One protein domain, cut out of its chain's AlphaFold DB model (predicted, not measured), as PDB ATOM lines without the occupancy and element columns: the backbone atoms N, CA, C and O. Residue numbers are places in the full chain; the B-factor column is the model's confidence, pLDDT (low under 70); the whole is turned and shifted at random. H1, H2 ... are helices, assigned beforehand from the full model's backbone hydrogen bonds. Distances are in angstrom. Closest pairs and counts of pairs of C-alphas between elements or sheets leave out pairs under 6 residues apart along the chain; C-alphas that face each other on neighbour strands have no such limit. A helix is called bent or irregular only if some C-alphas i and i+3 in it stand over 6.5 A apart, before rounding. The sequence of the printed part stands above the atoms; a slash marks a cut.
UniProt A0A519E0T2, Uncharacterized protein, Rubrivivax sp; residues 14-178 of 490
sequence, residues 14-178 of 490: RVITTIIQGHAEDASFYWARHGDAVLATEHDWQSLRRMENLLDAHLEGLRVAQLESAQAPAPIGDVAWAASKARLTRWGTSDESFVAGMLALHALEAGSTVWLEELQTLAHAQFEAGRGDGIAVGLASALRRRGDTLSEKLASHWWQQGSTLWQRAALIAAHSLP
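AT A GLANCE: This is residues 14 to 178 of the 490 residues of an uncharacterized protein of Rubrivivax sp (UniProt A0A519E0T2). A long two-helix hairpin, H1 and H2, crosses one side of an up-and-down bundle of H3, H4, the arms H5a and H5b of one bent helix, H6 and H7, each running against the one before it. H4 lies near the middle of the whole, while H6 and H7 lie on the side away from the hairpin. The 165 printed residues hold seven named helices, H1 to H7 in chain order, and no named strand: all helix. The whole is compact, with a radius of gyration of the C-alphas of 15.6 A and spans of 43 by 41 by 31 A.

IN THESE COORDINATES: Find C-alpha 17 at (96.133, 183.364, 228.687); from there H1 runs to residue 37, 30.1 A away. H2, residues 45 to 71, is 39.1 A long. H3 is residues 79 to 91, and H4 residues 94 to 109. H5, residues 114 to 146, was assigned as one helix by its hydrogen bonds but is bent: C-alphas 130 and 133 are 7.8 A apart. Its arms are H5a, residues 114 to 130, and H5b, residues 133 to 146. H6 is residues 149 to 160, and H7, residues 164 to 176, ends at C-alpha 176, (93.738, 214.818, 241.332).

HOW THE PARTS SIT: Start at the hairpin H1 and H2, opposite ways at a shallow tilt of 26 degrees; their closest C-alphas, His 23 and His 58, are 5.0 A apart. H1 touches H4 with residues 24 to 32 alone, at a steep tilt of 62 degrees, closest at C-alphas 28 and 95, 4.7 A. H3 and H4 form a hairpin, closest at C-alphas 88 and 96, 5.1 A. H4 touches H5b, closest at C-alphas 98 and 138, 4.0 A. H5b touches H7, closest at C-alphas 136 and 169, 4.4 A. H6 and H7 form a hairpin, closest at C-alphas 155 and 170, 4.6 A. Every O i to N i+4 pair is within hydrogen-bond range in H1, H2, H3, H4 and H6, against 12 of 13 in H5a, 9 of 10 in H5b and 7 of 9 in H7.

THE WHOLE: The two C-alphas farthest apart, Thr 41 and Pro 73, are 50.7 A apart. The printed part has no cut and no long link. Look for pLDDT under 70 at residues 75, 76 and 132.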
ATOM      1  N   ARG A  14     104.012 179.167 232.461       70.88
ATOM      2  CA  ARG A  14     103.663 179.695 233.799       70.88
ATOM      3  C   ARG A  14     102.465 180.650 233.780       70.88
ATOM      4  O   ARG A  14     102.002 181.086 234.825       70.88
ATOM      5  N   VAL A  15     101.979 180.977 232.589       79.38
ATOM      6  CA  VAL A  15     100.957 181.968 232.319       79.38
ATOM      7  C   VAL A  15      99.829 181.314 231.526       79.38
ATOM      8  O   VAL A  15     100.058 180.731 230.466       79.38
ATOM      9  N   ILE A  16      98.599 181.437 232.029       87.25
ATOM     10  CA  ILE A  16      97.387 180.911 231.392       87.25
ATOM     11  C   ILE A  16      96.631 182.086 230.758       87.25
ATOM     12  O   ILE A  16      95.991 182.871 231.456       87.25
ATOM     13  N   THR A  17      96.683 182.210 229.428       87.81
ATOM     14  CA  THR A  17      96.133 183.364 228.687       87.81
ATOM     15  C   THR A  17      94.646 183.611 228.950       87.81
ATOM     16  O   THR A  17      94.232 184.761 229.070       87.81
ATOM     17  N   THR A  18      93.842 182.556 229.101       91.31
ATOM     18  CA  THR A  18      92.407 182.677 229.419       91.31
ATOM     19  C   THR A  18      92.169 183.338 230.778       91.31
ATOM     20  O   THR A  18      91.241 184.127 230.917       91.31
ATOM     21  N   ILE A  19      93.034 183.084 231.767       93.75
ATOM     22  CA  ILE A  19      92.935 183.721 233.089       93.75
ATOM     23  C   ILE A  19      93.280 185.212 232.986       93.75
ATOM     24  O   ILE A  19      92.597 186.040 233.578       93.75
ATOM     25  N   ILE A  20      94.283 185.580 232.182       94.69
ATOM     26  CA  ILE A  20      94.627 186.994 231.941       94.69
ATOM     27  C   ILE A  20      93.470 187.734 231.270       94.69
ATOM     28  O   ILE A  20      93.154 188.857 231.657       94.69
ATOM     29  N   GLN A  21      92.834 187.114 230.273       94.31
ATOM     30  CA  GLN A  21      91.656 187.687 229.620       94.31
ATOM     31  C   GLN A  21      90.529 187.935 230.628       94.31
ATOM     32  O   GLN A  21      89.943 189.015 230.600       94.31
ATOM     33  N   GLY A  22      90.299 186.989 231.548       95.88
ATOM     34  CA  GLY A  22      89.373 187.157 232.670       95.88
ATOM     35  C   GLY A  22      89.749 188.333 233.575       95.88
ATOM     36  O   GLY A  22      88.916 189.190 233.824       95.88
ATOM     37  N   HIS A  23      91.018 188.466 233.980       97.81
ATOM     38  CA  HIS A  23      91.450 189.625 234.774       97.81
ATOM     39  C   HIS A  23      91.250 190.965 234.053       97.81
ATOM     40  O   HIS A  23      90.871 191.939 234.696       97.81
ATOM     41  N   ALA A  24      91.498 191.033 232.743       97.44
ATOM     42  CA  ALA A  24      91.259 192.252 231.971       97.44
ATOM     43  C   ALA A  24      89.764 192.595 231.911       97.44
ATOM     44  O   ALA A  24      89.398 193.753 232.082       97.44
ATOM     45  N   GLU A  25      88.910 191.589 231.714       96.69
ATOM     46  CA  GLU A  25      87.456 191.744 231.721       96.69
ATOM     47  C   GLU A  25      86.917 192.191 233.076       96.69
ATOM     48  O   GLU A  25      86.199 193.184 233.152       96.69
ATOM     49  N   ASP A  26      87.307 191.495 234.139       97.75
ATOM     50  CA  ASP A  26      86.830 191.763 235.488       97.75
ATOM     51  C   ASP A  26      87.315 193.129 235.989       97.75
ATOM     52  O   ASP A  26      86.561 193.848 236.643       97.75
ATOM     53  N   ALA A  27      88.542 193.545 235.650       97.94
ATOM     54  CA  ALA A  27      89.024 194.889 235.970       97.94
ATOM     55  C   ALA A  27      88.159 195.971 235.298       97.94
ATOM     56  O   ALA A  27      87.710 196.905 235.966       97.94
ATOM     57  N   SER A  28      87.872 195.833 234.002       96.56
ATOM     58  CA  SER A  28      86.986 196.762 233.290       96.56
ATOM     59  C   SER A  28      85.573 196.748 233.898       96.56
ATOM     60  O   SER A  28      85.017 197.802 234.222       96.56
ATOM     61  N   PHE A  29      85.034 195.560 234.188       95.12
ATOM     62  CA  PHE A  29      83.726 195.380 234.820       95.12
ATOM     63  C   PHE A  29      83.621 196.064 236.191       95.12
ATOM     64  O   PHE A  29      82.686 196.835 236.421       95.12
ATOM     65  N   TYR A  30      84.564 195.824 237.107       95.81
ATOM     66  CA  TYR A  30      84.514 196.417 238.447       95.81
ATOM     67  C   TYR A  30      84.738 197.926 238.423       95.81
ATOM     68  O   TYR A  30      84.136 198.629 239.236       95.81
ATOM     69  N   TRP A  31      85.538 198.448 237.488       95.12
ATOM     70  CA  TRP A  31      85.662 199.893 237.304       95.12
ATOM     71  C   TRP A  31      84.342 200.519 236.835       95.12
ATOM     72  O   TRP A  31      83.889 201.499 237.430       95.12
ATOM     73  N   ALA A  32      83.682 199.926 235.835       92.12
ATOM     74  CA  ALA A  32      82.386 200.407 235.353       92.12
ATOM     75  C   ALA A  32      81.329 200.346 236.464       92.12
ATOM     76  O   ALA A  32      80.632 201.327 236.733       92.12
ATOM     77  N   ARG A  33      81.271 199.216 237.183       91.06
ATOM     78  CA  ARG A  33      80.322 199.010 238.280       91.06
ATOM     79  C   ARG A  33      80.546 199.982 239.434       91.06
ATOM     80  O   ARG A  33      79.570 200.428 240.032       91.06
ATOM     81  N   HIS A  34      81.800 200.322 239.726       91.81
ATOM     82  CA  HIS A  34      82.133 201.350 240.704       91.81
ATOM     83  C   HIS A  34      81.559 202.711 240.291       91.81
ATOM     84  O   HIS A  34      80.930 203.369 241.115       91.81
ATOM     85  N   GLY A  35      81.718 203.112 239.023       88.75
ATOM     86  CA  GLY A  35      81.144 204.351 238.488       88.75
ATOM     87  C   GLY A  35      79.620 204.417 238.628       88.75
ATOM     88  O   GLY A  35      79.098 205.396 239.162       88.75
ATOM     89  N   ASP A  36      78.919 203.350 238.236       86.81
ATOM     90  CA  ASP A  36      77.457 203.247 238.369       86.81
ATOM     91  C   ASP A  36      76.996 203.324 239.832       86.81
ATOM     92  O   ASP A  36      75.952 203.894 240.150       86.81
ATOM     93  N   ALA A  37      77.779 202.745 240.744       88.69
ATOM     94  CA  ALA A  37      77.428 202.660 242.151       88.69
ATOM     95  C   ALA A  37      77.487 204.016 242.879       88.69
ATOM     96  O   ALA A  37      76.824 204.155 243.903       88.69
ATOM     97  N   VAL A  38      78.203 205.026 242.363       88.06
ATOM     98  CA  VAL A  38      78.342 206.355 243.004       88.06
ATOM     99  C   VAL A  38      77.000 207.085 243.160       88.06
ATOM    100  O   VAL A  38      76.809 207.825 244.122       88.06
ATOM    101  N   LEU A  39      76.055 206.882 242.239       85.06
ATOM    102  CA  LEU A  39      74.736 207.534 242.272       85.06
ATOM    103  C   LEU A  39      73.603 206.592 242.695       85.06
ATOM    104  O   LEU A  39      72.436 206.987 242.715       85.06
ATOM    105  N   ALA A  40      73.934 205.351 243.042       83.81
ATOM    106  CA  ALA A  40      72.960 204.308 243.306       83.81
ATOM    107  C   ALA A  40      72.442 204.338 244.753       83.81
ATOM    108  O   ALA A  40      73.134 204.740 245.696       83.81
ATOM    109  N   THR A  41      71.202 203.892 244.937       82.12
ATOM    110  CA  THR A  41      70.520 203.822 246.242       82.12
ATOM    111  C   THR A  41      70.883 202.603 247.063       82.12
ATOM    112  O   THR A  41      70.885 202.656 248.290       82.12
ATOM    113  N   GLU A  42      71.154 201.504 246.377       81.12
ATOM    114  CA  GLU A  42      71.368 200.175 246.933       81.12
ATOM    115  C   GLU A  42      72.834 199.916 247.301       81.12
ATOM    116  O   GLU A  42      73.137 198.951 247.999       81.12
ATOM    117  N   HIS A  43      73.746 200.782 246.851       87.19
ATOM    118  CA  HIS A  43      75.161 200.710 247.198       87.19
ATOM    119  C   HIS A  43      75.472 201.660 248.344       87.19
ATOM    120  O   HIS A  43      75.053 202.815 248.338       87.19
ATOM    121  N   ASP A  44      76.235 201.179 249.316       89.81
ATOM    122  CA  ASP A  44      76.769 201.970 250.419       89.81
ATOM    123  C   ASP A  44      78.295 202.104 250.299       89.81
ATOM    124  O   ASP A  44      78.903 201.819 249.258       89.81
ATOM    125  N   TRP A  45      78.949 202.589 251.355       89.00
ATOM    126  CA  TRP A  45      80.405 202.715 251.364       89.00
ATOM    127  C   TRP A  45      81.138 201.382 251.257       89.00
ATOM    128  O   TRP A  45      82.160 201.274 250.575       89.00
ATOM    129  N   GLN A  46      80.629 200.368 251.946       89.62
ATOM    130  CA  GLN A  46      81.279 199.069 252.030       89.62
ATOM    131  C   GLN A  46      81.201 198.337 250.692       89.62
ATOM    132  O   GLN A  46      82.169 197.676 250.303       89.62
ATOM    133  N   SER A  47      80.093 198.502 249.965       90.31
ATOM    134  CA  SER A  47      79.942 198.014 248.594       90.31
ATOM    135  C   SER A  47      80.984 198.624 247.651       90.31
ATOM    136  O   SER A  47      81.673 197.859 246.973       90.31
ATOM    137  N   LEU A  48      81.188 199.952 247.660       91.00
ATOM    138  CA  LEU A  48      82.236 200.586 246.838       91.00
ATOM    139  C   LEU A  48      83.628 200.056 247.185       91.00
ATOM    140  O   LEU A  48      84.371 199.635 246.300       91.00
ATOM    141  N   ARG A  49      83.961 199.987 248.479       91.31
ATOM    142  CA  ARG A  49      85.261 199.475 248.933       91.31
ATOM    143  C   ARG A  49      85.512 198.035 248.491       91.31
ATOM    144  O   ARG A  49      86.637 197.676 248.152       91.31
ATOM    145  N   ARG A  50      84.472 197.198 248.473       92.69
ATOM    146  CA  ARG A  50      84.572 195.827 247.961       92.69
ATOM    147  C   ARG A  50      84.863 195.806 246.461       92.69
ATOM    148  O   ARG A  50      85.743 195.056 246.050       92.69
ATOM    149  N   MET A  51      84.149 196.608 245.672       93.44
ATOM    150  CA  MET A  51      84.375 196.705 244.223       93.44
ATOM    151  C   MET A  51      85.794 197.181 243.913       93.44
ATOM    152  O   MET A  51      86.449 196.616 243.043       93.44
ATOM    153  N   GLU A  52      86.304 198.158 244.660       93.12
ATOM    154  CA  GLU A  52      87.675 198.631 244.483       93.12
ATOM    155  C   GLU A  52      88.731 197.592 244.841       93.12
ATOM    156  O   GLU A  52      89.686 197.430 244.089       93.12
ATOM    157  N   ASN A  53      88.561 196.863 245.948       94.56
ATOM    158  CA  ASN A  53      89.496 195.799 246.317       94.56
ATOM    159  C   ASN A  53      89.561 194.711 245.233       94.56
ATOM    160  O   ASN A  53      90.633 194.176 244.958       94.56
ATOM    161  N   LEU A  54      88.417 194.381 244.625       96.69
ATOM    162  CA  LEU A  54      88.353 193.434 243.512       96.69
ATOM    163  C   LEU A  54      89.043 194.011 242.275       96.69
ATOM    164  O   LEU A  54      89.901 193.350 241.696       96.69
ATOM    165  N   LEU A  55      88.751 195.265 241.925       96.19
ATOM    166  CA  LEU A  55      89.428 195.973 240.842       96.19
ATOM    167  C   LEU A  55      90.955 195.949 241.005       96.19
ATOM    168  O   LEU A  55      91.664 195.566 240.075       96.19
ATOM    169  N   ASP A  56      91.466 196.306 242.184       95.50
ATOM    170  CA  ASP A  56      92.902 196.291 242.474       95.50
ATOM    171  C   ASP A  56      93.495 194.886 242.363       95.50
ATOM    172  O   ASP A  56      94.571 194.723 241.790       95.50
ATOM    173  N   ALA A  57      92.786 193.859 242.839       97.06
ATOM    174  CA  ALA A  57      93.231 192.476 242.707       97.06
ATOM    175  C   ALA A  57      93.351 192.041 241.236       97.06
ATOM    176  O   ALA A  57      94.317 191.366 240.872       97.06
ATOM    177  N   HIS A  58      92.413 192.441 240.371       98.00
ATOM    178  CA  HIS A  58      92.482 192.113 238.946       98.00
ATOM    179  C   HIS A  58      93.577 192.903 238.214       98.00
ATOM    180  O   HIS A  58      94.316 192.311 237.425       98.00
ATOM    181  N   LEU A  59      93.752 194.195 238.516       96.94
ATOM    182  CA  LEU A  59      94.862 194.995 237.982       96.94
ATOM    183  C   LEU A  59      96.227 194.430 238.407       96.94
ATOM    184  O   LEU A  59      97.145 194.339 237.589       96.94
ATOM    185  N   GLU A  60      96.352 194.003 239.662       95.88
ATOM    186  CA  GLU A  60      97.559 193.356 240.172       95.88
ATOM    187  C   GLU A  60      97.805 192.003 239.494       95.88
ATOM    188  O   GLU A  60      98.934 191.711 239.101       95.88
ATOM    189  N   GLY A  61      96.756 191.206 239.265       95.50
ATOM    190  CA  GLY A  61      96.844 189.957 238.505       95.50
ATOM    191  C   GLY A  61      97.411 190.160 237.095       95.50
ATOM    192  O   GLY A  61      98.302 189.419 236.675       95.50
ATOM    193  N   LEU A  62      96.974 191.210 236.390       95.75
ATOM    194  CA  LEU A  62      97.534 191.589 235.085       95.75
ATOM    195  C   LEU A  62      99.015 191.973 235.186       95.75
ATOM    196  O   LEU A  62      99.823 191.556 234.352       95.75
ATOM    197  N   ARG A  63      99.388 192.738 236.218       92.50
ATOM    198  CA  ARG A  63     100.775 193.162 236.451       92.50
ATOM    199  C   ARG A  63     101.691 191.969 236.725       92.50
ATOM    200  O   ARG A  63     102.750 191.859 236.109       92.50
ATOM    201  N   VAL A  64     101.276 191.059 237.605       91.56
ATOM    202  CA  VAL A  64     102.018 189.831 237.927       91.56
ATOM    203  C   VAL A  64     102.159 188.947 236.691       91.56
ATOM    204  O   VAL A  64     103.262 188.498 236.389       91.56
ATOM    205  N   ALA A  65     101.081 188.754 235.927       90.69
ATOM    206  CA  ALA A  65     101.121 187.954 234.707       90.69
ATOM    207  C   ALA A  65     102.109 188.514 233.670       90.69
ATOM    208  O   ALA A  65     102.833 187.748 233.031       90.69
ATOM    209  N   GLN A  66     102.179 189.840 233.530       90.12
ATOM    210  CA  GLN A  66     103.167 190.480 232.666       90.12
ATOM    211  C   GLN A  66     104.602 190.242 233.160       90.12
ATOM    212  O   GLN A  66     105.477 189.918 232.356       90.12
ATOM    213  N   LEU A  67     104.852 190.398 234.462       86.88
ATOM    214  CA  LEU A  67     106.180 190.191 235.046       86.88
ATOM    215  C   LEU A  67     106.658 188.744 234.875       86.88
ATOM    216  O   LEU A  67     107.791 188.525 234.449       86.88
ATOM    217  N   GLU A  68     105.793 187.767 235.143       86.62
ATOM    218  CA  GLU A  68     106.102 186.344 234.960       86.62
ATOM    219  C   GLU A  68     106.329 185.997 233.482       86.62
ATOM    220  O   GLU A  68     107.250 185.245 233.161       86.62
ATOM    221  N   SER A  69     105.547 186.578 232.564       84.75
ATOM    222  CA  SER A  69     105.746 186.406 231.117       84.75
ATOM    223  C   SER A  69     107.111 186.927 230.661       84.75
ATOM    224  O   SER A  69     107.799 186.261 229.886       84.75
ATOM    225  N   ALA A  70     107.534 188.089 231.171       83.06
ATOM    226  CA  ALA A  70     108.821 188.693 230.834       83.06
ATOM    227  C   ALA A  70     110.021 187.900 231.385       83.06
ATOM    228  O   ALA A  70     111.095 187.923 230.786       83.06
ATOM    229  N   GLN A  71     109.849 187.197 232.507       81.81
ATOM    230  CA  GLN A  71     110.899 186.400 233.158       81.81
ATOM    231  C   GLN A  71     110.935 184.931 232.702       81.81
ATOM    232  O   GLN A  71     111.826 184.182 233.107       81.81
ATOM    233  N   ALA A  72     109.979 184.491 231.879       75.44
ATOM    234  CA  ALA A  72     109.908 183.110 231.418       75.44
ATOM    235  C   ALA A  72     111.113 182.735 230.521       75.44
ATOM    236  O   ALA A  72     111.572 183.565 229.736       75.44
ATOM    237  N   PRO A  73     111.596 181.470 230.557       72.25
ATOM    238  CA  PRO A  73     112.721 181.008 229.727       72.25
ATOM    239  C   PRO A  73     112.509 181.216 228.221       72.25
ATOM    240  O   PRO A  73     113.465 181.401 227.472       72.25
ATOM    241  N   ALA A  74     111.245 181.188 227.795       72.06
ATOM    242  CA  ALA A  74     110.783 181.661 226.502       72.06
ATOM    243  C   ALA A  74     109.718 182.736 226.776       72.06
ATOM    244  O   ALA A  74     108.595 182.369 227.139       72.06
ATOM    245  N   PRO A  75     110.055 184.035 226.673       68.44
ATOM    246  CA  PRO A  75     109.112 185.109 226.945       68.44
ATOM    247  C   PRO A  75     107.868 184.961 226.070       68.44
ATOM    248  O   PRO A  75     107.968 184.887 224.845       68.44
ATOM    249  N   ILE A  76     106.694 184.913 226.700       63.94
ATOM    250  CA  ILE A  76     105.404 184.744 226.003       63.94
ATOM    251  C   ILE A  76     104.916 186.102 225.446       63.94
ATOM    252  O   ILE A  76     103.940 186.182 224.705       63.94
ATOM    253  N   GLY A  77     105.664 187.176 225.723       75.44
ATOM    254  CA  GLY A  77     105.434 188.525 225.221       75.44
ATOM    255  C   GLY A  77     104.538 189.349 226.139       75.44
ATOM    256  O   GLY A  77     104.384 189.058 227.329       75.44
ATOM    257  N   ASP A  78     103.941 190.385 225.559       86.88
ATOM    258  CA  ASP A  78     103.133 191.403 226.232       86.88
ATOM    259  C   ASP A  78     101.708 190.917 226.520       86.88
ATOM    260  O   ASP A  78     100.727 191.471 226.036       86.88
ATOM    261  N   VAL A  79     101.583 189.829 227.278       91.50
ATOM    262  CA  VAL A  79     100.326 189.086 227.456       91.50
ATOM    263  C   VAL A  79      99.204 189.909 228.101       91.50
ATOM    264  O   VAL A  79      98.059 189.825 227.654       91.50
ATOM    265  N   ALA A  80      99.513 190.728 229.112       93.88
ATOM    266  CA  ALA A  80      98.517 191.563 229.786       93.88
ATOM    267  C   ALA A  80      98.079 192.728 228.891       93.88
ATOM    268  O   ALA A  80      96.885 193.000 228.737       93.88
ATOM    269  N   TRP A  81      99.052 193.374 228.246       95.94
ATOM    270  CA  TRP A  81      98.802 194.450 227.297       95.94
ATOM    271  C   TRP A  81      98.026 193.969 226.072       95.94
ATOM    272  O   TRP A  81      97.052 194.603 225.689       95.94
ATOM    273  N   ALA A  82      98.372 192.816 225.498       95.06
ATOM    274  CA  ALA A  82      97.664 192.233 224.364       95.06
ATOM    275  C   ALA A  82      96.191 191.947 224.694       95.06
ATOM    276  O   ALA A  82      95.317 192.247 223.878       95.06
ATOM    277  N   ALA A  83      95.904 191.422 225.891       95.69
ATOM    278  CA  ALA A  83      94.533 191.198 226.347       95.69
ATOM    279  C   ALA A  83      93.754 192.519 226.462       95.69
ATOM    280  O   ALA A  83      92.678 192.648 225.877       95.69
ATOM    281  N   SER A  84      94.314 193.522 227.146       97.19
ATOM    282  CA  SER A  84      93.668 194.830 227.319       97.19
ATOM    283  C   SER A  84      93.505 195.588 225.994       97.19
ATOM    284  O   SER A  84      92.414 196.063 225.680       97.19
ATOM    285  N   LYS A  85      94.539 195.618 225.146       96.62
ATOM    286  CA  LYS A  85      94.514 196.236 223.812       96.62
ATOM    287  C   LYS A  85      93.449 195.609 222.918       96.62
ATOM    288  O   LYS A  85      92.747 196.336 222.216       96.62
ATOM    289  N   ALA A  86      93.299 194.282 222.934       95.62
ATOM    290  CA  ALA A  86      92.274 193.593 222.151       95.62
ATOM    291  C   ALA A  86      90.855 194.000 222.579       95.62
ATOM    292  O   ALA A  86      90.002 194.246 221.722       95.62
ATOM    293  N   ARG A  87      90.613 194.128 223.888       94.81
ATOM    294  CA  ARG A  87      89.328 194.588 224.429       94.81
ATOM    295  C   ARG A  87      89.065 196.052 224.112       94.81
ATOM    296  O   ARG A  87      88.009 196.354 223.562       94.81
ATOM    297  N   LEU A  88      90.040 196.933 224.348       94.75
ATOM    298  CA  LEU A  88      89.921 198.343 223.987       94.75
ATOM    299  C   LEU A  88      89.633 198.484 222.494       94.75
ATOM    300  O   LEU A  88      88.688 199.171 222.138       94.75
ATOM    301  N   THR A  89      90.352 197.769 221.625       94.44
ATOM    302  CA  THR A  89      90.118 197.783 220.168       94.44
ATOM    303  C   THR A  89      88.695 197.362 219.810       94.44
ATOM    304  O   THR A  89      88.077 197.983 218.943       94.44
ATOM    305  N   ARG A  90      88.177 196.323 220.474       92.44
ATOM    306  CA  ARG A  90      86.847 195.763 220.220       92.44
ATOM    307  C   ARG A  90      85.719 196.674 220.704       92.44
ATOM    308  O   ARG A  90      84.758 196.862 219.964       92.44
ATOM    309  N   TRP A  91      85.816 197.189 221.927       90.62
ATOM    310  CA  TRP A  91      84.707 197.869 222.601       90.62
ATOM    311  C   TRP A  91      84.841 199.393 222.589       90.62
ATOM    312  O   TRP A  91      83.855 200.086 222.350       90.62
ATOM    313  N   GLY A  92      86.050 199.927 222.776       90.12
ATOM    314  CA  GLY A  92      86.303 201.371 222.770       90.12
ATOM    315  C   GLY A  92      85.603 202.136 223.895       90.12
ATOM    316  O   GLY A  92      85.231 203.289 223.701       90.12
ATOM    317  N   THR A  93      85.362 201.492 225.036       91.94
ATOM    318  CA  THR A  93      84.629 202.062 226.171       91.94
ATOM    319  C   THR A  93      85.570 202.666 227.221       91.94
ATOM    320  O   THR A  93      86.791 202.476 227.190       91.94
ATOM    321  N   SER A  94      85.003 203.441 228.150       94.44
ATOM    322  CA  SER A  94      85.755 204.119 229.211       94.44
ATOM    323  C   SER A  94      86.477 203.132 230.130       94.44
ATOM    324  O   SER A  94      87.659 203.314 230.410       94.44
ATOM    325  N   ASP A  95      85.818 202.054 230.527       95.31
ATOM    326  CA  ASP A  95      86.355 200.985 231.368       95.31
ATOM    327  C   ASP A  95      87.574 200.294 230.748       95.31
ATOM    328  O   ASP A  95      88.622 200.188 231.389       95.31
ATOM    329  N   GLU A  96      87.503 199.937 229.466       96.00
ATOM    330  CA  GLU A  96      88.639 199.324 228.773       96.00
ATOM    331  C   GLU A  96      89.803 200.309 228.614       96.00
ATOM    332  O   GLU A  96      90.973 199.939 228.761       96.00
ATOM    333  N   SER A  97      89.503 201.587 228.355       96.75
ATOM    334  CA  SER A  97      90.533 202.628 228.260       96.75
ATOM    335  C   SER A  97      91.198 202.917 229.609       96.75
ATOM    336  O   SER A  97      92.392 203.217 229.646       96.75
ATOM    337  N   PHE A  98      90.472 202.761 230.720       97.44
ATOM    338  CA  PHE A  98      91.025 202.846 232.067       97.44
ATOM    339  C   PHE A  98      92.035 201.723 232.322       97.44
ATOM    340  O   PHE A  98      93.169 202.006 232.718       97.44
ATOM    341  N   VAL A  99      91.670 200.464 232.050       97.94
ATOM    342  CA  VAL A  99      92.571 199.316 232.264       97.94
ATOM    343  C   VAL A  99      93.812 199.425 231.377       97.94
ATOM    344  O   VAL A  99      94.934 199.279 231.869       97.94
ATOM    345  N   ALA A 100      93.638 199.764 230.097       97.62
ATOM    346  CA  ALA A 100      94.756 199.981 229.180       97.62
ATOM    347  C   ALA A 100      95.656 201.140 229.646       97.62
ATOM    348  O   ALA A 100      96.882 201.016 229.637       97.62
ATOM    349  N   GLY A 101      95.058 202.238 230.118       97.31
ATOM    350  CA  GLY A 101      95.768 203.374 230.704       97.31
ATOM    351  C   GLY A 101      96.606 202.985 231.920       97.31
ATOM    352  O   GLY A 101      97.781 203.341 231.987       97.31
ATOM    353  N   MET A 102      96.051 202.197 232.845       97.31
ATOM    354  CA  MET A 102      96.780 201.701 234.017       97.31
ATOM    355  C   MET A 102      97.996 200.852 233.622       97.31
ATOM    356  O   MET A 102      99.084 201.047 234.167       97.31
ATOM    357  N   LEU A 103      97.848 199.943 232.652       96.69
ATOM    358  CA  LEU A 103      98.960 199.119 232.164       96.69
ATOM    359  C   LEU A 103     100.034 199.952 231.454       96.69
ATOM    360  O   LEU A 103     101.222 199.776 231.729       96.69
ATOM    361  N   ALA A 104      99.635 200.885 230.587       96.31
ATOM    362  CA  ALA A 104     100.563 201.769 229.885       96.31
ATOM    363  C   ALA A 104     101.349 202.666 230.855       96.31
ATOM    364  O   ALA A 104     102.554 202.843 230.686       96.31
ATOM    365  N   LEU A 105     100.702 203.181 231.907       95.06
ATOM    366  CA  LEU A 105     101.366 203.971 232.949       95.06
ATOM    367  C   LEU A 105     102.383 203.144 233.745       95.06
ATOM    368  O   LEU A 105     103.473 203.638 234.028       95.06
ATOM    369  N   HIS A 106     102.073 201.885 234.070       92.94
ATOM    370  CA  HIS A 106     103.040 200.986 234.711       92.94
ATOM    371  C   HIS A 106     104.243 200.679 233.807       92.94
ATOM    372  O   HIS A 106     105.379 200.672 234.281       92.94
ATOM    373  N   ALA A 107     104.025 200.455 232.508       92.25
ATOM    374  CA  ALA A 107     105.123 200.250 231.561       92.25
ATOM    375  C   ALA A 107     105.998 201.503 231.412       92.25
ATOM    376  O   ALA A 107     107.226 201.393 231.375       92.25
ATOM    377  N   LEU A 108     105.379 202.685 231.405       93.19
ATOM    378  CA  LEU A 108     106.075 203.968 231.350       93.19
ATOM    379  C   LEU A 108     106.956 204.198 232.580       93.19
ATOM    380  O   LEU A 108     108.093 204.645 232.447       93.19
ATOM    381  N   GLU A 109     106.465 203.850 233.769       90.50
ATOM    382  CA  GLU A 109     107.247 203.872 235.010       90.50
ATOM    383  C   GLU A 109     108.446 202.913 234.958       90.50
ATOM    384  O   GLU A 109     109.532 203.254 235.424       90.50
ATOM    385  N   ALA A 110     108.283 201.752 234.317       88.62
ATOM    386  CA  ALA A 110     109.373 200.816 234.044       88.62
ATOM    387  C   ALA A 110     110.320 201.274 232.910       88.62
ATOM    388  O   ALA A 110     111.282 200.572 232.594       88.62
ATOM    389  N   GLY A 111     110.078 202.443 232.304       89.62
ATOM    390  CA  GLY A 111     110.923 203.054 231.275       89.62
ATOM    391  C   GLY A 111     110.546 202.717 229.828       89.62
ATOM    392  O   GLY A 111     111.278 203.101 228.917       89.62
ATOM    393  N   SER A 112     109.427 202.025 229.592       89.88
ATOM    394  CA  SER A 112     108.942 201.687 228.249       89.88
ATOM    395  C   SER A 112     107.813 202.617 227.806       89.88
ATOM    396  O   SER A 112     106.765 202.683 228.443       89.88
ATOM    397  N   THR A 113     107.987 203.306 226.677       94.38
ATOM    398  CA  THR A 113     106.954 204.185 226.095       94.38
ATOM    399  C   THR A 113     106.034 203.471 225.107       94.38
ATOM    400  O   THR A 113     104.980 204.005 224.769       94.38
ATOM    401  N   VAL A 114     106.384 202.251 224.685       94.94
ATOM    402  CA  VAL A 114     105.727 201.532 223.577       94.94
ATOM    403  C   VAL A 114     104.217 201.413 223.789       94.94
ATOM    404  O   VAL A 114     103.435 201.755 222.908       94.94
ATOM    405  N   TRP A 115     103.785 200.975 224.973       95.69
ATOM    406  CA  TRP A 115     102.357 200.787 225.249       95.69
ATOM    407  C   TRP A 115     101.596 202.109 225.334       95.69
ATOM    408  O   TRP A 115     100.437 202.167 224.938       95.69
ATOM    409  N   LEU A 116     102.240 203.180 225.806       95.81
ATOM    410  CA  LEU A 116     101.629 204.506 225.806       95.81
ATOM    411  C   LEU A 116     101.440 205.017 224.373       95.81
ATOM    412  O   LEU A 116     100.366 205.512 224.047       95.81
ATOM    413  N   GLU A 117     102.447 204.873 223.513       96.19
ATOM    414  CA  GLU A 117     102.369 205.291 222.108       96.19
ATOM    415  C   GLU A 117     101.273 204.517 221.356       96.19
ATOM    416  O   GLU A 117     100.448 205.106 220.643       96.19
ATOM    417  N   GLU A 118     101.200 203.200 221.569       96.75
ATOM    418  CA  GLU A 118     100.134 202.361 221.016       96.75
ATOM    419  C   GLU A 118      98.751 202.749 221.551       96.75
ATOM    420  O   GLU A 118      97.800 202.846 220.770       96.75
ATOM    421  N   LEU A 119      98.632 203.001 222.860       96.69
ATOM    422  CA  LEU A 119      97.396 203.463 223.490       96.69
ATOM    423  C   LEU A 119      96.930 204.779 222.878       96.69
ATOM    424  O   LEU A 119      95.763 204.907 222.522       96.69
ATOM    425  N   GLN A 120      97.835 205.748 222.737       95.56
ATOM    426  CA  GLN A 120      97.520 207.058 222.175       95.56
ATOM    427  C   GLN A 120      97.058 206.951 220.724       95.56
ATOM    428  O   GLN A 120      96.060 207.568 220.350       95.56
ATOM    429  N   THR A 121      97.727 206.120 219.926       95.56
ATOM    430  CA  THR A 121      97.335 205.861 218.534       95.56
ATOM    431  C   THR A 121      95.934 205.256 218.457       95.56
ATOM    432  O   THR A 121      95.088 205.731 217.697       95.56
ATOM    433  N   LEU A 122      95.664 204.232 219.272       95.38
ATOM    434  CA  LEU A 122      94.371 203.550 219.293       95.38
ATOM    435  C   LEU A 122      93.247 204.465 219.798       95.38
ATOM    436  O   LEU A 122      92.195 204.548 219.166       95.38
ATOM    437  N   ALA A 123      93.478 205.173 220.902       94.38
ATOM    438  CA  ALA A 123      92.522 206.094 221.504       94.38
ATOM    439  C   ALA A 123      92.149 207.227 220.541       94.38
ATOM    440  O   ALA A 123      90.970 207.542 220.390       94.38
ATOM    441  N   HIS A 124      93.134 207.791 219.836       93.25
ATOM    442  CA  HIS A 124      92.886 208.814 218.826       93.25
ATOM    443  C   HIS A 124      92.043 208.265 217.667       93.25
ATOM    444  O   HIS A 124      91.018 208.847 217.327       93.25
ATOM    445  N   ALA A 125      92.396 207.095 217.123       92.75
ATOM    446  CA  ALA A 125      91.626 206.470 216.045       92.75
ATOM    447  C   ALA A 125      90.172 206.158 216.448       92.75
ATOM    448  O   ALA A 125      89.251 206.301 215.645       92.75
ATOM    449  N   GLN A 126      89.943 205.738 217.694       90.94
ATOM    450  CA  GLN A 126      88.594 205.484 218.204       90.94
ATOM    451  C   GLN A 126      87.806 206.765 218.474       90.94
ATOM    452  O   GLN A 126      86.594 206.787 218.246       90.94
ATOM    453  N   PHE A 127      88.483 207.825 218.918       89.75
ATOM    454  CA  PHE A 127      87.879 209.141 219.083       89.75
ATOM    455  C   PHE A 127      87.374 209.696 217.749       89.75
ATOM    456  O   PHE A 127      86.197 210.036 217.652       89.75
ATOM    457  N   GLU A 128      88.203 209.660 216.704       89.50
ATOM    458  CA  GLU A 128      87.815 210.073 215.345       89.50
ATOM    459  C   GLU A 128      86.676 209.213 214.765       89.50
ATOM    460  O   GLU A 128      85.869 209.682 213.967       89.50
ATOM    461  N   ALA A 129      86.552 207.958 215.208       87.94
ATOM    462  CA  ALA A 129      85.447 207.071 214.840       87.94
ATOM    463  C   ALA A 129      84.140 207.333 215.625       87.94
ATOM    464  O   ALA A 129      83.210 206.528 215.537       87.94
ATOM    465  N   GLY A 130      84.067 208.405 216.421       83.19
ATOM    466  CA  GLY A 130      82.886 208.772 217.208       83.19
ATOM    467  C   GLY A 130      82.694 207.961 218.495       83.19
ATOM    468  O   GLY A 130      81.643 208.059 219.122       83.19
ATOM    469  N   ARG A 131      83.691 207.170 218.921       72.31
ATOM    470  CA  ARG A 131      83.685 206.421 220.199       72.31
ATOM    471  C   ARG A 131      84.485 207.129 221.302       72.31
ATOM    472  O   ARG A 131      84.918 206.518 222.270       72.31
ATOM    473  N   GLY A 132      84.718 208.426 221.135       67.19
ATOM    474  CA  GLY A 132      85.725 209.178 221.875       67.19
ATOM    475  C   GLY A 132      85.366 209.642 223.281       67.19
ATOM    476  O   GLY A 132      86.263 209.833 224.103       67.19
ATOM    477  N   ASP A 133      84.078 209.828 223.571       72.38
ATOM    478  CA  ASP A 133      83.659 210.503 224.803       72.38
ATOM    479  C   ASP A 133      83.985 209.700 226.064       72.38
ATOM    480  O   ASP A 133      84.433 210.273 227.058       72.38
ATOM    481  N   GLY A 134      83.835 208.373 226.011       85.69
ATOM    482  CA  GLY A 134      84.182 207.489 227.126       85.69
ATOM    483  C   GLY A 134      85.691 207.328 227.320       85.69
ATOM    484  O   GLY A 134      86.167 207.254 228.452       85.69
ATOM    485  N   ILE A 135      86.467 207.333 226.234       93.00
ATOM    486  CA  ILE A 135      87.916 207.081 226.276       93.00
ATOM    487  C   ILE A 135      88.638 208.143 227.113       93.00
ATOM    488  O   ILE A 135      89.492 207.812 227.935       93.00
ATOM    489  N   ALA A 136      88.263 209.417 226.958       94.06
ATOM    490  CA  ALA A 136      88.837 210.502 227.755       94.06
ATOM    491  C   ALA A 136      88.656 210.263 229.265       94.06
ATOM    492  O   ALA A 136      89.583 210.480 230.046       94.06
ATOM    493  N   VAL A 137      87.474 209.782 229.668       93.38
ATOM    494  CA  VAL A 137      87.108 209.531 231.070       93.38
ATOM    495  C   VAL A 137      87.939 208.398 231.668       93.38
ATOM    496  O   VAL A 137      88.446 208.533 232.785       93.38
ATOM    497  N   GLY A 138      88.108 207.292 230.942       95.25
ATOM    498  CA  GLY A 138      88.882 206.156 231.440       95.25
ATOM    499  C   GLY A 138      90.369 206.468 231.569       95.25
ATOM    500  O   GLY A 138      90.966 206.220 232.619       95.25
ATOM    501  N   LEU A 139      90.952 207.114 230.555       96.12
ATOM    502  CA  LEU A 139      92.348 207.564 230.588       96.12
ATOM    503  C   LEU A 139      92.605 208.564 231.718       96.12
ATOM    504  O   LEU A 139      93.585 208.434 232.454       96.12
ATOM    505  N   ALA A 140      91.706 209.531 231.903       94.75
ATOM    506  CA  ALA A 140      91.790 210.464 233.018       94.75
ATOM    507  C   ALA A 140      91.709 209.750 234.369       94.75
ATOM    508  O   ALA A 140      92.473 210.058 235.281       94.75
ATOM    509  N   SER A 141      90.821 208.763 234.500       93.88
ATOM    510  CA  SER A 141      90.666 207.986 235.732       93.88
ATOM    511  C   SER A 141      91.923 207.183 236.076       93.88
ATOM    512  O   SER A 141      92.274 207.084 237.253       93.88
ATOM    513  N   ALA A 142      92.648 206.678 235.072       95.25
ATOM    514  CA  ALA A 142      93.936 206.016 235.277       95.25
ATOM    515  C   ALA A 142      94.991 206.990 235.838       95.25
ATOM    516  O   ALA A 142      95.655 206.680 236.830       95.25
ATOM    517  N   LEU A 143      95.083 208.208 235.282       94.38
ATOM    518  CA  LEU A 143      95.965 209.259 235.812       94.38
ATOM    519  C   LEU A 143      95.587 209.664 237.239       94.38
ATOM    520  O   LEU A 143      96.461 209.810 238.092       94.38
ATOM    521  N   ARG A 144      94.290 209.818 237.523       91.19
ATOM    522  CA  ARG A 144      93.794 210.196 238.855       91.19
ATOM    523  C   ARG A 144      94.105 209.150 239.914       91.19
ATOM    524  O   ARG A 144      94.441 209.517 241.037       91.19
ATOM    525  N   ARG A 145      94.003 207.862 239.567       89.75
ATOM    526  CA  ARG A 145      94.298 206.760 240.493       89.75
ATOM    527  C   ARG A 145      95.769 206.756 240.915       89.75
ATOM    528  O   ARG A 145      96.049 206.444 242.068       89.75
ATOM    529  N   ARG A 146      96.688 207.135 240.018       88.50
ATOM    530  CA  ARG A 146      98.115 207.309 240.344       88.50
ATOM    531  C   ARG A 146      98.394 208.619 241.080       88.50
ATOM    532  O   ARG A 146      99.026 208.595 242.130       88.50
ATOM    533  N   GLY A 147      97.939 209.748 240.531       84.44
ATOM    534  CA  GLY A 147      98.083 211.074 241.145       84.44
ATOM    535  C   GLY A 147      99.533 211.510 241.397       84.44
ATOM    536  O   GLY A 147      99.787 212.292 242.309       84.44
ATOM    537  N   ASP A 148     100.491 210.973 240.640       89.12
ATOM    538  CA  ASP A 148     101.925 211.206 240.817       89.12
ATOM    539  C   ASP A 148     102.493 212.223 239.808       89.12
ATOM    540  O   ASP A 148     101.826 212.676 238.877       89.12
ATOM    541  N   THR A 149     103.774 212.573 239.958       90.94
ATOM    542  CA  THR A 149     104.469 213.515 239.060       90.94
ATOM    543  C   THR A 149     104.511 213.034 237.604       90.94
ATOM    544  O   THR A 149     104.594 213.848 236.682       90.94
ATOM    545  N   LEU A 150     104.474 211.719 237.366       91.69
ATOM    546  CA  LEU A 150     104.379 211.167 236.012       91.69
ATOM    547  C   LEU A 150     103.026 211.518 235.387       91.69
ATOM    548  O   LEU A 150     102.978 212.002 234.255       91.69
ATOM    549  N   SER A 151     101.951 211.350 236.156       93.12
ATOM    550  CA  SER A 151     100.590 211.704 235.757       93.12
ATOM    551  C   SER A 151     100.458 213.201 235.458       93.12
ATOM    552  O   SER A 151      99.861 213.569 234.448       93.12
ATOM    553  N   GLU A 152     101.092 214.070 236.256       93.31
ATOM    554  CA  GLU A 152     101.145 215.519 235.991       93.31
ATOM    555  C   GLU A 152     101.853 215.851 234.670       93.31
ATOM    556  O   GLU A 152     101.351 216.633 233.854       93.31
ATOM    557  N   LYS A 153     103.020 215.247 234.421       93.88
ATOM    558  CA  LYS A 153     103.769 215.463 233.174       93.88
ATOM    559  C   LYS A 153     102.962 215.018 231.960       93.88
ATOM    560  O   LYS A 153     102.917 215.741 230.965       93.88
ATOM    561  N   LEU A 154     102.313 213.859 232.050       94.88
ATOM    562  CA  LEU A 154     101.528 213.316 230.949       94.88
ATOM    563  C   LEU A 154     100.264 214.142 230.687       94.88
ATOM    564  O   LEU A 154     100.014 214.497 229.539       94.88
ATOM    565  N   ALA A 155      99.525 214.541 231.728       95.50
ATOM    566  CA  ALA A 155      98.374 215.436 231.584       95.50
ATOM    567  C   ALA A 155      98.776 216.789 230.968       95.50
ATOM    568  O   ALA A 155      98.104 217.290 230.068       95.50
ATOM    569  N   SER A 156      99.909 217.357 231.395       95.44
ATOM    570  CA  SER A 156     100.454 218.592 230.809       95.44
ATOM    571  C   SER A 156     100.793 218.426 229.330       95.44
ATOM    572  O   SER A 156     100.492 219.302 228.520       95.44
ATOM    573  N   HIS A 157     101.401 217.297 228.968       95.12
ATOM    574  CA  HIS A 157     101.716 216.977 227.582       95.12
ATOM    575  C   HIS A 157     100.445 216.830 226.734       95.12
ATOM    576  O   HIS A 157     100.338 217.457 225.683       95.12
ATOM    577  N   TRP A 158      99.455 216.075 227.214       94.62
ATOM    578  CA  TRP A 158      98.153 215.902 226.561       94.62
ATOM    579  C   TRP A 158      97.415 217.224 226.353       94.62
ATOM    580  O   TRP A 158      96.888 217.469 225.269       94.62
ATOM    581  N   TRP A 159      97.451 218.120 227.339       94.94
ATOM    582  CA  TRP A 159      96.892 219.463 227.203       94.94
ATOM    583  C   TRP A 159      97.536 220.258 226.057       94.94
ATOM    584  O   TRP A 159      96.839 220.896 225.266       94.94
ATOM    585  N   GLN A 160      98.866 220.194 225.938       94.00
ATOM    586  CA  GLN A 160      99.636 220.925 224.925       94.00
ATOM    587  C   GLN A 160      99.463 220.380 223.503       94.00
ATOM    588  O   GLN A 160      99.636 221.137 222.551       94.00
ATOM    589  N   GLN A 161      99.102 219.103 223.339       90.75
ATOM    590  CA  GLN A 161      98.854 218.514 222.017       90.75
ATOM    591  C   GLN A 161      97.654 219.142 221.289       90.75
ATOM    592  O   GLN A 161      97.556 219.030 220.071       90.75
ATOM    593  N   GLY A 162      96.733 219.791 222.011       85.69
ATOM    594  CA  GLY A 162      95.632 220.550 221.413       85.69
ATOM    595  C   GLY A 162      94.475 219.719 220.844       85.69
ATOM    596  O   GLY A 162      93.501 220.297 220.378       85.69
ATOM    597  N   SER A 163      94.544 218.385 220.890       91.69
ATOM    598  CA  SER A 163      93.416 217.520 220.525       91.69
ATOM    599  C   SER A 163      92.340 217.539 221.609       91.69
ATOM    600  O   SER A 163      92.646 217.435 222.798       91.69
ATOM    601  N   THR A 164      91.076 217.565 221.194       93.19
ATOM    602  CA  THR A 164      89.891 217.525 222.061       93.19
ATOM    603  C   THR A 164      89.911 216.356 223.043       93.19
ATOM    604  O   THR A 164      89.647 216.549 224.229       93.19
ATOM    605  N   LEU A 165      90.269 215.154 222.576       93.69
ATOM    606  CA  LEU A 165      90.403 213.958 223.415       93.69
ATOM    607  C   LEU A 165      91.378 214.200 224.574       93.69
ATOM    608  O   LEU A 165      91.051 213.981 225.741       93.69
ATOM    609  N   TRP A 166      92.579 214.666 224.233       94.31
ATOM    610  CA  TRP A 166      93.693 214.815 225.162       94.31
ATOM    611  C   TRP A 166      93.483 215.976 226.130       94.31
ATOM    612  O   TRP A 166      93.749 215.836 227.324       94.31
ATOM    613  N   GLN A 167      92.918 217.083 225.650       94.56
ATOM    614  CA  GLN A 167      92.530 218.207 226.497       94.56
ATOM    615  C   GLN A 167      91.456 217.814 227.512       94.56
ATOM    616  O   GLN A 167      91.568 218.174 228.683       94.56
ATOM    617  N   ARG A 168      90.447 217.034 227.100       93.88
ATOM    618  CA  ARG A 168      89.420 216.524 228.022       93.88
ATOM    619  C   ARG A 168      89.996 215.557 229.045       93.88
ATOM    620  O   ARG A 168      89.739 215.729 230.231       93.88
ATOM    621  N   ALA A 169      90.800 214.587 228.613       94.44
ATOM    622  CA  ALA A 169      91.438 213.644 229.529       94.44
ATOM    623  C   ALA A 169      92.315 214.372 230.565       94.44
ATOM    624  O   ALA A 169      92.255 214.067 231.755       94.44
ATOM    625  N   ALA A 170      93.076 215.385 230.134       94.94
ATOM    626  CA  ALA A 170      93.883 216.216 231.023       94.94
ATOM    627  C   ALA A 170      93.029 217.036 232.009       94.94
ATOM    628  O   ALA A 170      93.351 217.061 233.196       94.94
ATOM    629  N   LEU A 171      91.930 217.658 231.558       93.81
ATOM    630  CA  LEU A 171      91.019 218.424 232.425       93.81
ATOM    631  C   LEU A 171      90.362 217.556 233.497       93.81
ATOM    632  O   LEU A 171      90.379 217.934 234.666       93.81
ATOM    633  N   ILE A 172      89.832 216.388 233.121       92.62
ATOM    634  CA  ILE A 172      89.234 215.443 234.076       92.62
ATOM    635  C   ILE A 172      90.306 214.981 235.072       92.62
ATOM    636  O   ILE A 172      90.065 214.925 236.279       92.62
ATOM    637  N   ALA A 173      91.518 214.676 234.587       92.62
ATOM    638  CA  ALA A 173      92.618 214.235 235.438       92.62
ATOM    639  C   ALA A 173      93.079 215.312 236.427       92.62
ATOM    640  O   ALA A 173      93.507 214.983 237.536       92.62
ATOM    641  N   ALA A 174      92.940 216.589 236.060       88.81
ATOM    642  CA  ALA A 174      93.364 217.726 236.866       88.81
ATOM    643  C   ALA A 174      92.699 217.777 238.252       88.81
ATOM    644  O   ALA A 174      93.267 218.365 239.171       88.81
ATOM    645  N   HIS A 175      91.563 217.092 238.442       85.00
ATOM    646  CA  HIS A 175      90.926 216.930 239.749       85.00
ATOM    647  C   HIS A 175      91.870 216.366 240.824       85.00
ATOM    648  O   HIS A 175      91.801 216.758 241.987       85.00
ATOM    649  N   SER A 176      92.766 215.456 240.435       83.69
ATOM    650  CA  SER A 176      93.738 214.818 241.332       83.69
ATOM    651  C   SER A 176      95.163 215.360 241.151       83.69
ATOM    652  O   SER A 176      96.090 214.810 241.739       83.69
ATOM    653  N   LEU A 177      95.343 216.429 240.361       86.25
ATOM    654  CA  LEU A 177      96.642 217.019 240.004       86.25
ATOM    655  C   LEU A 177      96.634 218.534 240.307       86.25
ATOM    656  O   LEU A 177      96.459 219.356 239.397       86.25
ATOM    657  N   PRO A 178      96.813 218.939 241.583       83.25
ATOM    658  CA  PRO A 178      96.574 220.314 242.033       83.25
ATOM    659  C   PRO A 178      97.401 221.380 241.302       83.25
ATOM    660  O   PRO A 178      96.957 222.516 241.153       83.25
TER     661      PRO A 178